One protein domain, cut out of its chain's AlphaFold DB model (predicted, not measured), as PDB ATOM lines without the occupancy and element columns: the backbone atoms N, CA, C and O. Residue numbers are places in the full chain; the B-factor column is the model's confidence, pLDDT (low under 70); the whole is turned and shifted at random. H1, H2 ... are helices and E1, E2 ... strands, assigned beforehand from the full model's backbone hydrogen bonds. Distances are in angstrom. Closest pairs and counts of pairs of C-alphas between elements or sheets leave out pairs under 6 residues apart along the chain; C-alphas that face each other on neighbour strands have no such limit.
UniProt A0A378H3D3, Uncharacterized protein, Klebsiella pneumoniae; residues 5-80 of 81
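This is residues 5 to 80 of the 81 residues of an uncharacterized protein of Klebsiella pneumoniae (UniProt A0A378H3D3). What is the main picture? A strongly twisted sheet of four strands has H3 packed on one face, making two layers, strands and helix; the short H2 follows E1 and only grazes the sheet beside E2. The four-residue H1 lies off the sheet, near the Val 23 end of E1. What makes it up? The printed part has 76 residues, with named elements in the order H1 E1 H2 E2 H3 E3 E4, an antiparallel sheet E1 - E2 - E4 - E3, and a mixed class of helices and strands. How large is it? It is compact and rounded, with a radius of gyration of the C-alphas of 12.4 A and spans of 35 by 30 by 22 A.

How do the strands pair? Edge strand E1, residues 20 to 23, is antiparallel to E2, residues 42 to 47, at 153 degrees, with N 22 and O 45 within hydrogen-bond range at 2.8 A. E2 is antiparallel to E4, residues 74 to 79, at 150 degrees, with N 44 and O 76 at 2.8 A. E4 and edge strand E3, residues 63 to 69, form a hairpin at 154 degrees, with N 77 and O 65 at 2.8 A. Where are the helices? H3, residues 50 to 59, is on the sheet at a height of 7.3 A, over none of the strands but only just, with 2 C-alphas falling on E4; its closest C-alphas to E3 are those of Met 54 and Thr 64, 6.1 A. H2, residues 25 to 31, only grazes the sheet, the C-alphas of Leu 28 and Val 42 being its closest to E2 at 6.2 A; H1, residues 5 to 8, is not on the sheet. In H2 and H3 every O i to N i+4 pair is within hydrogen-bond range, and H1 is too short for one. Is there a crossover? E2, H3 and E3 form a split strand-helix-strand unit, its strands running the same way with E4 between them, and the crossover is right-handed.

Where do the first and last elements lie? H1 begins at C-alpha 5, (-8.819, -34.217, -2.383), and E4 ends at C-alpha 79, (-13.237, -52.485, -16.326). Which are longest? From first to last C-alpha E3 measures 18.1 A, E2 16.3 A, E4 15.7 A and H3 14.5 A.

How far does it reach? The two C-alphas farthest apart, those of Asp 35 and Ser 71, are 36.9 A apart. Are there cuts, long links or weak places? The printed part has no cut, the link from H1 to E1 is long with 11 residues, and no printed residue has a pLDDT under 70.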
ATOM      1  N   HIS A   5      -8.736 -35.670  -2.257       90.69
ATOM      2  CA  HIS A   5      -8.819 -34.217  -2.383       90.69
ATOM      3  C   HIS A   5      -8.143 -33.754  -3.679       90.69
ATOM      4  O   HIS A   5      -8.756 -33.039  -4.475       90.69
ATOM      5  N   GLU A   6      -6.928 -34.235  -3.943       91.12
ATOM      6  CA  GLU A   6      -6.204 -33.968  -5.192       91.12
ATOM      7  C   GLU A   6      -6.996 -34.437  -6.419       91.12
ATOM      8  O   GLU A   6      -7.138 -33.702  -7.398       91.12
ATOM      9  N   TRP A   7      -7.593 -35.627  -6.354       91.62
ATOM     10  CA  TRP A   7      -8.427 -36.160  -7.424       91.62
ATOM     11  C   TRP A   7      -9.641 -35.267  -7.703       91.62
ATOM     12  O   TRP A   7      -9.893 -34.902  -8.860       91.62
ATOM     13  N   LYS A   8     -10.376 -34.875  -6.654       91.50
ATOM     14  CA  LYS A   8     -11.573 -34.024  -6.758       91.50
ATOM     15  C   LYS A   8     -11.274 -32.620  -7.269       91.50
ATOM     16  O   LYS A   8     -12.140 -32.045  -7.919       91.50
ATOM     17  N   SER A   9     -10.067 -32.096  -7.035       90.06
ATOM     18  CA  SER A   9      -9.660 -30.782  -7.553       90.06
ATOM     19  C   SER A   9      -9.735 -30.689  -9.084       90.06
ATOM     20  O   SER A   9      -9.797 -29.596  -9.638       90.06
ATOM     21  N   GLY A  10      -9.702 -31.833  -9.779       84.88
ATOM     22  CA  GLY A  10      -9.707 -31.891 -11.240       84.88
ATOM     23  C   GLY A  10      -8.375 -31.491 -11.879       84.88
ATOM     24  O   GLY A  10      -8.190 -31.734 -13.069       84.88
ATOM     25  N   VAL A  11      -7.432 -30.948 -11.103       84.75
ATOM     26  CA  VAL A  11      -6.094 -30.599 -11.578       84.75
ATOM     27  C   VAL A  11      -5.353 -31.884 -11.926       84.75
ATOM     28  O   VAL A  11      -5.249 -32.810 -11.120       84.75
ATOM     29  N   VAL A  12      -4.855 -31.947 -13.158       85.00
ATOM     30  CA  VAL A  12      -4.000 -33.037 -13.619       85.00
ATOM     31  C   VAL A  12      -2.573 -32.513 -13.624       85.00
ATOM     32  O   VAL A  12      -2.299 -31.563 -14.359       85.00
ATOM     33  N   PRO A  13      -1.671 -33.069 -12.797       82.44
ATOM     34  CA  PRO A  13      -0.288 -32.630 -12.803       82.44
ATOM     35  C   PRO A  13       0.332 -32.864 -14.183       82.44
ATOM     36  O   PRO A  13       0.060 -33.876 -14.830       82.44
ATOM     37  N   THR A  14       1.173 -31.935 -14.635       80.56
ATOM     38  CA  THR A  14       1.896 -32.097 -15.897       80.56
ATOM     39  C   THR A  14       3.006 -33.135 -15.706       80.56
ATOM     40  O   THR A  14       3.901 -32.911 -14.887       80.56
ATOM     41  N   PRO A  15       2.989 -34.268 -16.428       78.19
ATOM     42  CA  PRO A  15       4.059 -35.251 -16.339       78.19
ATOM     43  C   PRO A  15       5.345 -34.700 -16.965       78.19
ATOM     44  O   PRO A  15       5.315 -34.027 -17.994       78.19
ATOM     45  N   SER A  16       6.497 -35.044 -16.388       75.25
ATOM     46  CA  SER A  16       7.812 -34.606 -16.880       75.25
ATOM     47  C   SER A  16       8.163 -35.141 -18.275       75.25
ATOM     48  O   SER A  16       9.006 -34.563 -18.955       75.25
ATOM     49  N   GLN A  17       7.522 -36.230 -18.712       74.19
ATOM     50  CA  GLN A  17       7.814 -36.926 -19.970       74.19
ATOM     51  C   GLN A  17       6.696 -36.817 -21.021       74.19
ATOM     52  O   GLN A  17       6.658 -37.626 -21.943       74.19
ATOM     53  N   HIS A  18       5.796 -35.829 -20.917       78.31
ATOM     54  CA  HIS A  18       4.637 -35.598 -21.810       78.31
ATOM     55  C   HIS A  18       3.558 -36.700 -21.813       78.31
ATOM     56  O   HIS A  18       2.393 -36.395 -22.047       78.31
ATOM     57  N   ASN A  19       3.917 -37.944 -21.495       88.69
ATOM     58  CA  ASN A  19       3.005 -39.053 -21.259       88.69
ATOM     59  C   ASN A  19       2.969 -39.401 -19.767       88.69
ATOM     60  O   ASN A  19       3.999 -39.401 -19.089       88.69
ATOM     61  N   GLY A  20       1.791 -39.728 -19.251       92.81
ATOM     62  CA  GLY A  20       1.634 -40.178 -17.873       92.81
ATOM     63  C   GLY A  20       0.186 -40.494 -17.542       92.81
ATOM     64  O   GLY A  20      -0.721 -40.160 -18.297       92.81
ATOM     65  N   PHE A  21      -0.050 -41.131 -16.400       94.12
ATOM     66  CA  PHE A  21      -1.405 -41.364 -15.923       94.12
ATOM     67  C   PHE A  21      -1.512 -41.203 -14.412       94.12
ATOM     68  O   PHE A  21      -0.581 -41.467 -13.651       94.12
ATOM     69  N   TYR A  22      -2.692 -40.779 -13.983       94.75
ATOM     70  CA  TYR A  22      -3.046 -40.581 -12.590       94.75
ATOM     71  C   TYR A  22      -4.305 -41.374 -12.270       94.75
ATOM     72  O   TYR A  22      -5.215 -41.489 -13.086       94.75
ATOM     73  N   VAL A  23      -4.353 -41.899 -11.054       95.69
ATOM     74  CA  VAL A  23      -5.478 -42.654 -10.505       95.69
ATOM     75  C   VAL A  23      -5.652 -42.262  -9.047       95.69
ATOM     76  O   VAL A  23      -4.662 -41.944  -8.370       95.69
ATOM     77  N   GLU A  24      -6.896 -42.257  -8.579       96.75
ATOM     78  CA  GLU A  24      -7.219 -42.022  -7.175       96.75
ATOM     79  C   GLU A  24      -6.801 -43.237  -6.338       96.75
ATOM     80  O   GLU A  24      -7.114 -44.384  -6.663       96.75
ATOM     81  N   LYS A  25      -6.035 -42.984  -5.277       94.62
ATOM     82  CA  LYS A  25      -5.386 -44.028  -4.482       94.62
ATOM     83  C   LYS A  25      -6.390 -44.971  -3.829       94.62
ATOM     84  O   LYS A  25      -6.157 -46.178  -3.816       94.62
ATOM     85  N   THR A  26      -7.482 -44.439  -3.291       93.19
ATOM     86  CA  THR A  26      -8.495 -45.242  -2.598       93.19
ATOM     87  C   THR A  26      -9.264 -46.098  -3.592       93.19
ATOM     88  O   THR A  26      -9.376 -47.299  -3.368       93.19
ATOM     89  N   ALA A  27      -9.705 -45.522  -4.714       93.94
ATOM     90  CA  ALA A  27     -10.364 -46.234  -5.803       93.94
ATOM     91  C   ALA A  27      -9.505 -47.390  -6.319       93.94
ATOM     92  O   ALA A  27     -10.016 -48.495  -6.460       93.94
ATOM     93  N   LEU A  28      -8.201 -47.173  -6.532       94.56
ATOM     94  CA  LEU A  28      -7.306 -48.253  -6.949       94.56
ATOM     95  C   LEU A  28      -7.219 -49.361  -5.892       94.56
ATOM     96  O   LEU A  28      -7.305 -50.536  -6.231       94.56
ATOM     97  N   ASN A  29      -7.080 -48.998  -4.615       93.19
ATOM     98  CA  ASN A  29      -6.951 -49.974  -3.533       93.19
ATOM     99  C   ASN A  29      -8.213 -50.825  -3.332       93.19
ATOM    100  O   ASN A  29      -8.090 -51.986  -2.960       93.19
ATOM    101  N   VAL A  30      -9.408 -50.265  -3.545       94.75
ATOM    102  CA  VAL A  30     -10.670 -51.018  -3.411       94.75
ATOM    103  C   VAL A  30     -11.080 -51.725  -4.701       94.75
ATOM    104  O   VAL A  30     -11.925 -52.614  -4.660       94.75
ATOM    105  N   ALA A  31     -10.494 -51.351  -5.843       95.12
ATOM    106  CA  ALA A  31     -10.783 -51.979  -7.127       95.12
ATOM    107  C   ALA A  31     -10.272 -53.420  -7.210       95.12
ATOM    108  O   ALA A  31     -10.824 -54.193  -7.985       95.12
ATOM    109  N   PHE A  32      -9.267 -53.802  -6.420       94.25
ATOM    110  CA  PHE A  32      -8.682 -55.139  -6.451       94.25
ATOM    111  C   PHE A  32      -8.853 -55.865  -5.119       94.25
ATOM    112  O   PHE A  32      -8.662 -55.295  -4.045       94.25
ATOM    113  N   ALA A  33      -9.186 -57.151  -5.190       93.62
ATOM    114  CA  ALA A  33      -9.134 -58.040  -4.039       93.62
ATOM    115  C   ALA A  33      -7.677 -58.349  -3.650       93.62
ATOM    116  O   ALA A  33      -6.750 -58.167  -4.438       93.62
ATOM    117  N   GLN A  34      -7.469 -58.896  -2.448       91.25
ATOM    118  CA  GLN A  34      -6.135 -59.316  -1.987       91.25
ATOM    119  C   GLN A  34      -5.496 -60.400  -2.870       91.25
ATOM    120  O   GLN A  34      -4.275 -60.511  -2.909       91.25
ATOM    121  N   ASP A  35      -6.312 -61.179  -3.583       92.75
ATOM    122  CA  ASP A  35      -5.863 -62.195  -4.540       92.75
ATOM    123  C   ASP A  35      -5.577 -61.630  -5.948       92.75
ATOM    124  O   ASP A  35      -5.246 -62.384  -6.859       92.75
ATOM    125  N   GLY A  36      -5.691 -60.308  -6.134       88.94
ATOM    126  CA  GLY A  36      -5.421 -59.623  -7.396       88.94
ATOM    127  C   GLY A  36      -6.595 -59.590  -8.377       88.94
ATOM    128  O   GLY A  36      -6.455 -59.009  -9.454       88.94
ATOM    129  N   ARG A  37      -7.762 -60.158  -8.039       92.06
ATOM    130  CA  ARG A  37      -8.955 -60.047  -8.894       92.06
ATOM    131  C   ARG A  37      -9.465 -58.613  -8.953       92.06
ATOM    132  O   ARG A  37      -9.623 -57.960  -7.923       92.06
ATOM    133  N   HIS A  38      -9.780 -58.155 -10.158       94.44
ATOM    134  CA  HIS A  38     -10.383 -56.852 -10.404       94.44
ATOM    135  C   HIS A  38     -11.893 -56.910 -10.107       94.44
ATOM    136  O   HIS A  38     -12.620 -57.662 -10.748       94.44
ATOM    137  N   LEU A  39     -12.355 -56.161  -9.106       94.94
ATOM    138  CA  LEU A  39     -13.729 -56.181  -8.588       94.94
ATOM    139  C   LEU A  39     -14.573 -54.991  -9.058       94.94
ATOM    140  O   LEU A  39     -15.773 -55.138  -9.290       94.94
ATOM    141  N   HIS A  40     -13.972 -53.806  -9.160       95.50
ATOM    142  CA  HIS A  40     -14.688 -52.566  -9.459       95.50
ATOM    143  C   HIS A  40     -13.961 -51.756 -10.522       95.50
ATOM    144  O   HIS A  40     -12.739 -51.665 -10.443       95.50
ATOM    145  N   PRO A  41     -14.681 -51.100 -11.448       95.56
ATOM    146  CA  PRO A  41     -14.046 -50.233 -12.421       95.56
ATOM    147  C   PRO A  41     -13.221 -49.137 -11.750       95.56
ATOM    148  O   PRO A  41     -13.679 -48.495 -10.800       95.56
ATOM    149  N   VAL A  42     -12.034 -48.864 -12.286       96.25
ATOM    150  CA  VAL A  42     -11.168 -47.783 -11.807       96.25
ATOM    151  C   VAL A  42     -10.871 -46.795 -12.926       96.25
ATOM    152  O   VAL A  42     -10.598 -47.163 -14.066       96.25
ATOM    153  N   THR A  43     -10.960 -45.505 -12.605       97.00
ATOM    154  CA  THR A  43     -10.790 -44.427 -13.584       97.00
ATOM    155  C   THR A  43      -9.368 -43.880 -13.555       97.00
ATOM    156  O   THR A  43      -8.877 -43.446 -12.515       97.00
ATOM    157  N   PHE A  44      -8.748 -43.827 -14.726       96.75
ATOM    158  CA  PHE A  44      -7.462 -43.200 -14.984       96.75
ATOM    159  C   PHE A  44      -7.650 -41.872 -15.716       96.75
ATOM    160  O   PHE A  44      -8.463 -41.758 -16.637       96.75
ATOM    161  N   ARG A  45      -6.851 -40.874 -15.336       96.56
ATOM    162  CA  ARG A  45      -6.604 -39.665 -16.131       96.56
ATOM    163  C   ARG A  45      -5.271 -39.833 -16.843       96.56
ATOM    164  O   ARG A  45      -4.238 -39.842 -16.180       96.56
ATOM    165  N   VAL A  46      -5.299 -39.978 -18.160       95.94
ATOM    166  CA  VAL A  46      -4.123 -40.210 -19.004       95.94
ATOM    167  C   VAL A  46      -3.757 -38.925 -19.735       95.94
ATOM    168  O   VAL A  46      -4.581 -38.350 -20.439       95.94
ATOM    169  N   VAL A  47      -2.528 -38.463 -19.559       94.62
ATOM    170  CA  VAL A  47      -1.948 -37.317 -20.261       94.62
ATOM    171  C   VAL A  47      -1.085 -37.844 -21.400       94.62
ATOM    172  O   VAL A  47      -0.307 -38.776 -21.194       94.62
ATOM    173  N   GLY A  48      -1.221 -37.242 -22.582       92.19
ATOM    174  CA  GLY A  48      -0.513 -37.668 -23.785       92.19
ATOM    175  C   GLY A  48      -1.229 -38.810 -24.506       92.19
ATOM    176  O   GLY A  48      -2.443 -38.756 -24.699       92.19
ATOM    177  N   ASP A  49      -0.482 -39.828 -24.928       93.56
ATOM    178  CA  ASP A  49      -0.983 -40.895 -25.800       93.56
ATOM    179  C   ASP A  49      -1.869 -41.918 -25.058       93.56
ATOM    180  O   ASP A  49      -1.413 -42.920 -24.495       93.56
ATOM    181  N   ALA A  50      -3.176 -41.656 -25.069       95.12
ATOM    182  CA  ALA A  50      -4.186 -42.536 -24.493       95.12
ATOM    183  C   ALA A  50      -4.400 -43.837 -25.275       95.12
ATOM    184  O   ALA A  50      -4.768 -44.844 -24.669       95.12
ATOM    185  N   ASP A  51      -4.190 -43.837 -26.593       95.62
ATOM    186  CA  ASP A  51      -4.347 -45.041 -27.411       95.62
ATOM    187  C   ASP A  51      -3.233 -46.041 -27.097       95.62
ATOM    188  O   ASP A  51      -3.506 -47.226 -26.891       95.62
ATOM    189  N   ARG A  52      -1.992 -45.562 -26.931       94.94
ATOM    190  CA  ARG A  52      -0.876 -46.398 -26.479       94.94
ATOM    191  C   ARG A  52      -1.114 -46.960 -25.083       94.94
ATOM    192  O   ARG A  52      -0.837 -48.137 -24.867       94.94
ATOM    193  N   PHE A  53      -1.651 -46.160 -24.157       95.44
ATOM    194  CA  PHE A  53      -2.039 -46.653 -22.831       95.44
ATOM    195  C   PHE A  53      -3.053 -47.801 -22.940       95.44
ATOM    196  O   PHE A  53      -2.806 -48.882 -22.413       95.44
ATOM    197  N   MET A  54      -4.164 -47.600 -23.659       96.88
ATOM    198  CA  MET A  54      -5.209 -48.622 -23.813       96.88
ATOM    199  C   MET A  54      -4.681 -49.890 -24.491       96.88
ATOM    200  O   MET A  54      -5.031 -50.994 -24.078       96.88
ATOM    201  N   HIS A  55      -3.812 -49.732 -25.492       97.12
ATOM    202  CA  HIS A  55      -3.175 -50.845 -26.185       97.12
ATOM    203  C   HIS A  55      -2.312 -51.690 -25.243       97.12
ATOM    204  O   HIS A  55      -2.481 -52.904 -25.198       97.12
ATOM    205  N   VAL A  56      -1.447 -51.057 -24.441       95.75
ATOM    206  CA  VAL A  56      -0.613 -51.770 -23.459       95.75
ATOM    207  C   VAL A  56      -1.483 -52.490 -22.429       95.75
ATOM    208  O   VAL A  56      -1.228 -53.646 -22.124       95.75
ATOM    209  N   MET A  57      -2.553 -51.866 -21.926       95.38
ATOM    210  CA  MET A  57      -3.465 -52.537 -20.988       95.38
ATOM    211  C   MET A  57      -4.086 -53.799 -21.614       95.38
ATOM    212  O   MET A  57      -4.114 -54.855 -20.979       95.38
ATOM    213  N   ALA A  58      -4.498 -53.729 -22.881       96.00
ATOM    214  CA  ALA A  58      -5.049 -54.875 -23.597       96.00
ATOM    215  C   ALA A  58      -4.037 -56.026 -23.779       96.00
ATOM    216  O   ALA A  58      -4.438 -57.186 -23.706       96.00
ATOM    217  N   GLU A  59      -2.736 -55.739 -23.945       96.62
ATOM    218  CA  GLU A  59      -1.672 -56.766 -24.000       96.62
ATOM    219  C   GLU A  59      -1.599 -57.602 -22.708       96.62
ATOM    220  O   GLU A  59      -1.245 -58.779 -22.752       96.62
ATOM    221  N   TYR A  60      -1.993 -57.025 -21.568       92.12
ATOM    222  CA  TYR A  60      -2.085 -57.712 -20.274       92.12
ATOM    223  C   TYR A  60      -3.481 -58.287 -19.983       92.12
ATOM    224  O   TYR A  60      -3.766 -58.669 -18.848       92.12
ATOM    225  N   GLY A  61      -4.365 -58.347 -20.983       91.31
ATOM    226  CA  GLY A  61      -5.733 -58.846 -20.822       91.31
ATOM    227  C   GLY A  61      -6.643 -57.903 -20.033       91.31
ATOM    228  O   GLY A  61      -7.684 -58.326 -19.537       91.31
ATOM    229  N   LEU A  62      -6.259 -56.632 -19.894       93.56
ATOM    230  CA  LEU A  62      -7.028 -55.648 -19.151       93.56
ATOM    231  C   LEU A  62      -7.972 -54.870 -20.074       93.56
ATOM    232  O   LEU A  62      -7.550 -54.218 -21.033       93.56
ATOM    233  N   CYS A  63      -9.263 -54.891 -19.750       94.50
ATOM    234  CA  CYS A  63     -10.288 -54.197 -20.520       94.50
ATOM    235  C   CYS A  63     -10.332 -52.711 -20.165       94.50
ATOM    236  O   CYS A  63     -10.525 -52.340 -19.008       94.50
ATOM    237  N   THR A  64     -10.199 -51.843 -21.170       96.88
ATOM    238  CA  THR A  64     -10.299 -50.392 -20.985       96.88
ATOM    239  C   THR A  64     -11.393 -49.777 -21.847       96.88
ATOM    240  O   THR A  64     -11.662 -50.218 -22.964       96.88
ATOM    241  N   ARG A  65     -12.016 -48.715 -21.335       96.81
ATOM    242  CA  ARG A  65     -13.046 -47.934 -22.020       96.81
ATOM    243  C   ARG A  65     -12.771 -46.446 -21.856       96.81
ATOM    244  O   ARG A  65     -12.763 -45.923 -20.744       96.81
ATOM    245  N   ARG A  66     -12.592 -45.732 -22.969       96.88
ATOM    246  CA  ARG A  66     -12.483 -44.266 -22.958       96.88
ATOM    247  C   ARG A  66     -13.838 -43.658 -22.592       96.88
ATOM    248  O   ARG A  66     -14.828 -43.903 -23.274       96.88
ATOM    249  N   GLN A  67     -13.873 -42.867 -21.525       96.25
ATOM    250  CA  GLN A  67     -15.080 -42.176 -21.054       96.25
ATOM    251  C   GLN A  67     -15.197 -40.758 -21.617       96.25
ATOM    252  O   GLN A  67     -16.298 -40.250 -21.796       96.25
ATOM    253  N   GLY A  68     -14.067 -40.110 -21.892       94.75
ATOM    254  CA  GLY A  68     -14.055 -38.738 -22.381       94.75
ATOM    255  C   GLY A  68     -12.647 -38.197 -22.549       94.75
ATOM    256  O   GLY A  68     -11.654 -38.872 -22.265       94.75
ATOM    257  N   SER A  69     -12.539 -36.980 -23.062       94.12
ATOM    258  CA  SER A  69     -11.258 -36.308 -23.276       94.12
ATOM    259  C   SER A  69     -11.424 -34.810 -23.082       94.12
ATOM    260  O   SER A  69     -12.430 -34.233 -23.483       94.12
ATOM    261  N   THR A  70     -10.437 -34.199 -22.443       90.75
ATOM    262  CA  THR A  70     -10.300 -32.752 -22.285       90.75
ATOM    263  C   THR A  70      -8.985 -32.308 -22.918       90.75
ATOM    264  O   THR A  70      -8.190 -33.137 -23.357       90.75
ATOM    265  N   SER A  71      -8.720 -31.001 -22.946       88.38
ATOM    266  CA  SER A  71      -7.416 -30.476 -23.372       88.38
ATOM    267  C   SER A  71      -6.261 -30.892 -22.452       88.38
ATOM    268  O   SER A  71      -5.110 -30.830 -22.870       88.38
ATOM    269  N   ALA A  72      -6.551 -31.301 -21.211       88.75
ATOM    270  CA  ALA A  72      -5.541 -31.670 -20.223       88.75
ATOM    271  C   ALA A  72      -5.282 -33.183 -20.152       88.75
ATOM    272  O   ALA A  72      -4.162 -33.593 -19.859       88.75
ATOM    273  N   CYS A  73      -6.304 -34.021 -20.366       93.62
ATOM    274  CA  CYS A  73      -6.165 -35.477 -20.275       93.62
ATOM    275  C   CYS A  73      -7.325 -36.237 -20.937       93.62
ATOM    276  O   CYS A  73      -8.414 -35.707 -21.166       93.62
ATOM    277  N   HIS A  74      -7.119 -37.531 -21.146       96.00
ATOM    278  CA  HIS A  74      -8.141 -38.513 -21.474       96.00
ATOM    279  C   HIS A  74      -8.601 -39.231 -20.203       96.00
ATOM    280  O   HIS A  74      -7.789 -39.615 -19.365       96.00
ATOM    281  N   THR A  75      -9.908 -39.442 -20.062       96.94
ATOM    282  CA  THR A  75     -10.473 -40.234 -18.964       96.94
ATOM    283  C   THR A  75     -10.759 -41.643 -19.463       96.94
ATOM    284  O   THR A  75     -11.487 -41.817 -20.445       96.94
ATOM    285  N   ILE A  76     -10.177 -42.643 -18.809       97.88
ATOM    286  CA  ILE A  76     -10.235 -44.048 -19.219       97.88
ATOM    287  C   ILE A  76     -10.640 -44.892 -18.015       97.88
ATOM    288  O   ILE A  76      -9.989 -44.833 -16.979       97.88
ATOM    289  N   ALA A  77     -11.700 -45.681 -18.148       97.62
ATOM    290  CA  ALA A  77     -12.036 -46.712 -17.180       97.62
ATOM    291  C   ALA A  77     -11.282 -47.995 -17.506       97.62
ATOM    292  O   ALA A  77     -11.271 -48.431 -18.654       97.62
ATOM    293  N   LEU A  78     -10.686 -48.595 -16.490       97.00
ATOM    294  CA  LEU A  78     -10.316 -49.997 -16.472       97.00
ATOM    295  C   LEU A  78     -11.520 -50.759 -15.923       97.00
ATOM    296  O   LEU A  78     -11.968 -50.454 -14.821       97.00
ATOM    297  N   GLU A  79     -12.047 -51.710 -16.681       96.06
ATOM    298  CA  GLU A  79     -13.237 -52.485 -16.326       96.06
ATOM    299  C   GLU A  79     -12.820 -53.873 -15.788       96.06
ATOM    300  O   GLU A  79     -11.781 -54.405 -16.202       96.06
ATOM    301  N   PRO A  80     -13.570 -54.463 -14.843       92.50
ATOM    302  CA  PRO A  80     -13.427 -55.873 -14.478       92.50
ATOM    303  C   PRO A  80     -13.549 -56.786 -15.703       92.50
ATOM    304  O   PRO A  80     -14.309 -56.479 -16.623       92.50
TER     305      PRO A  80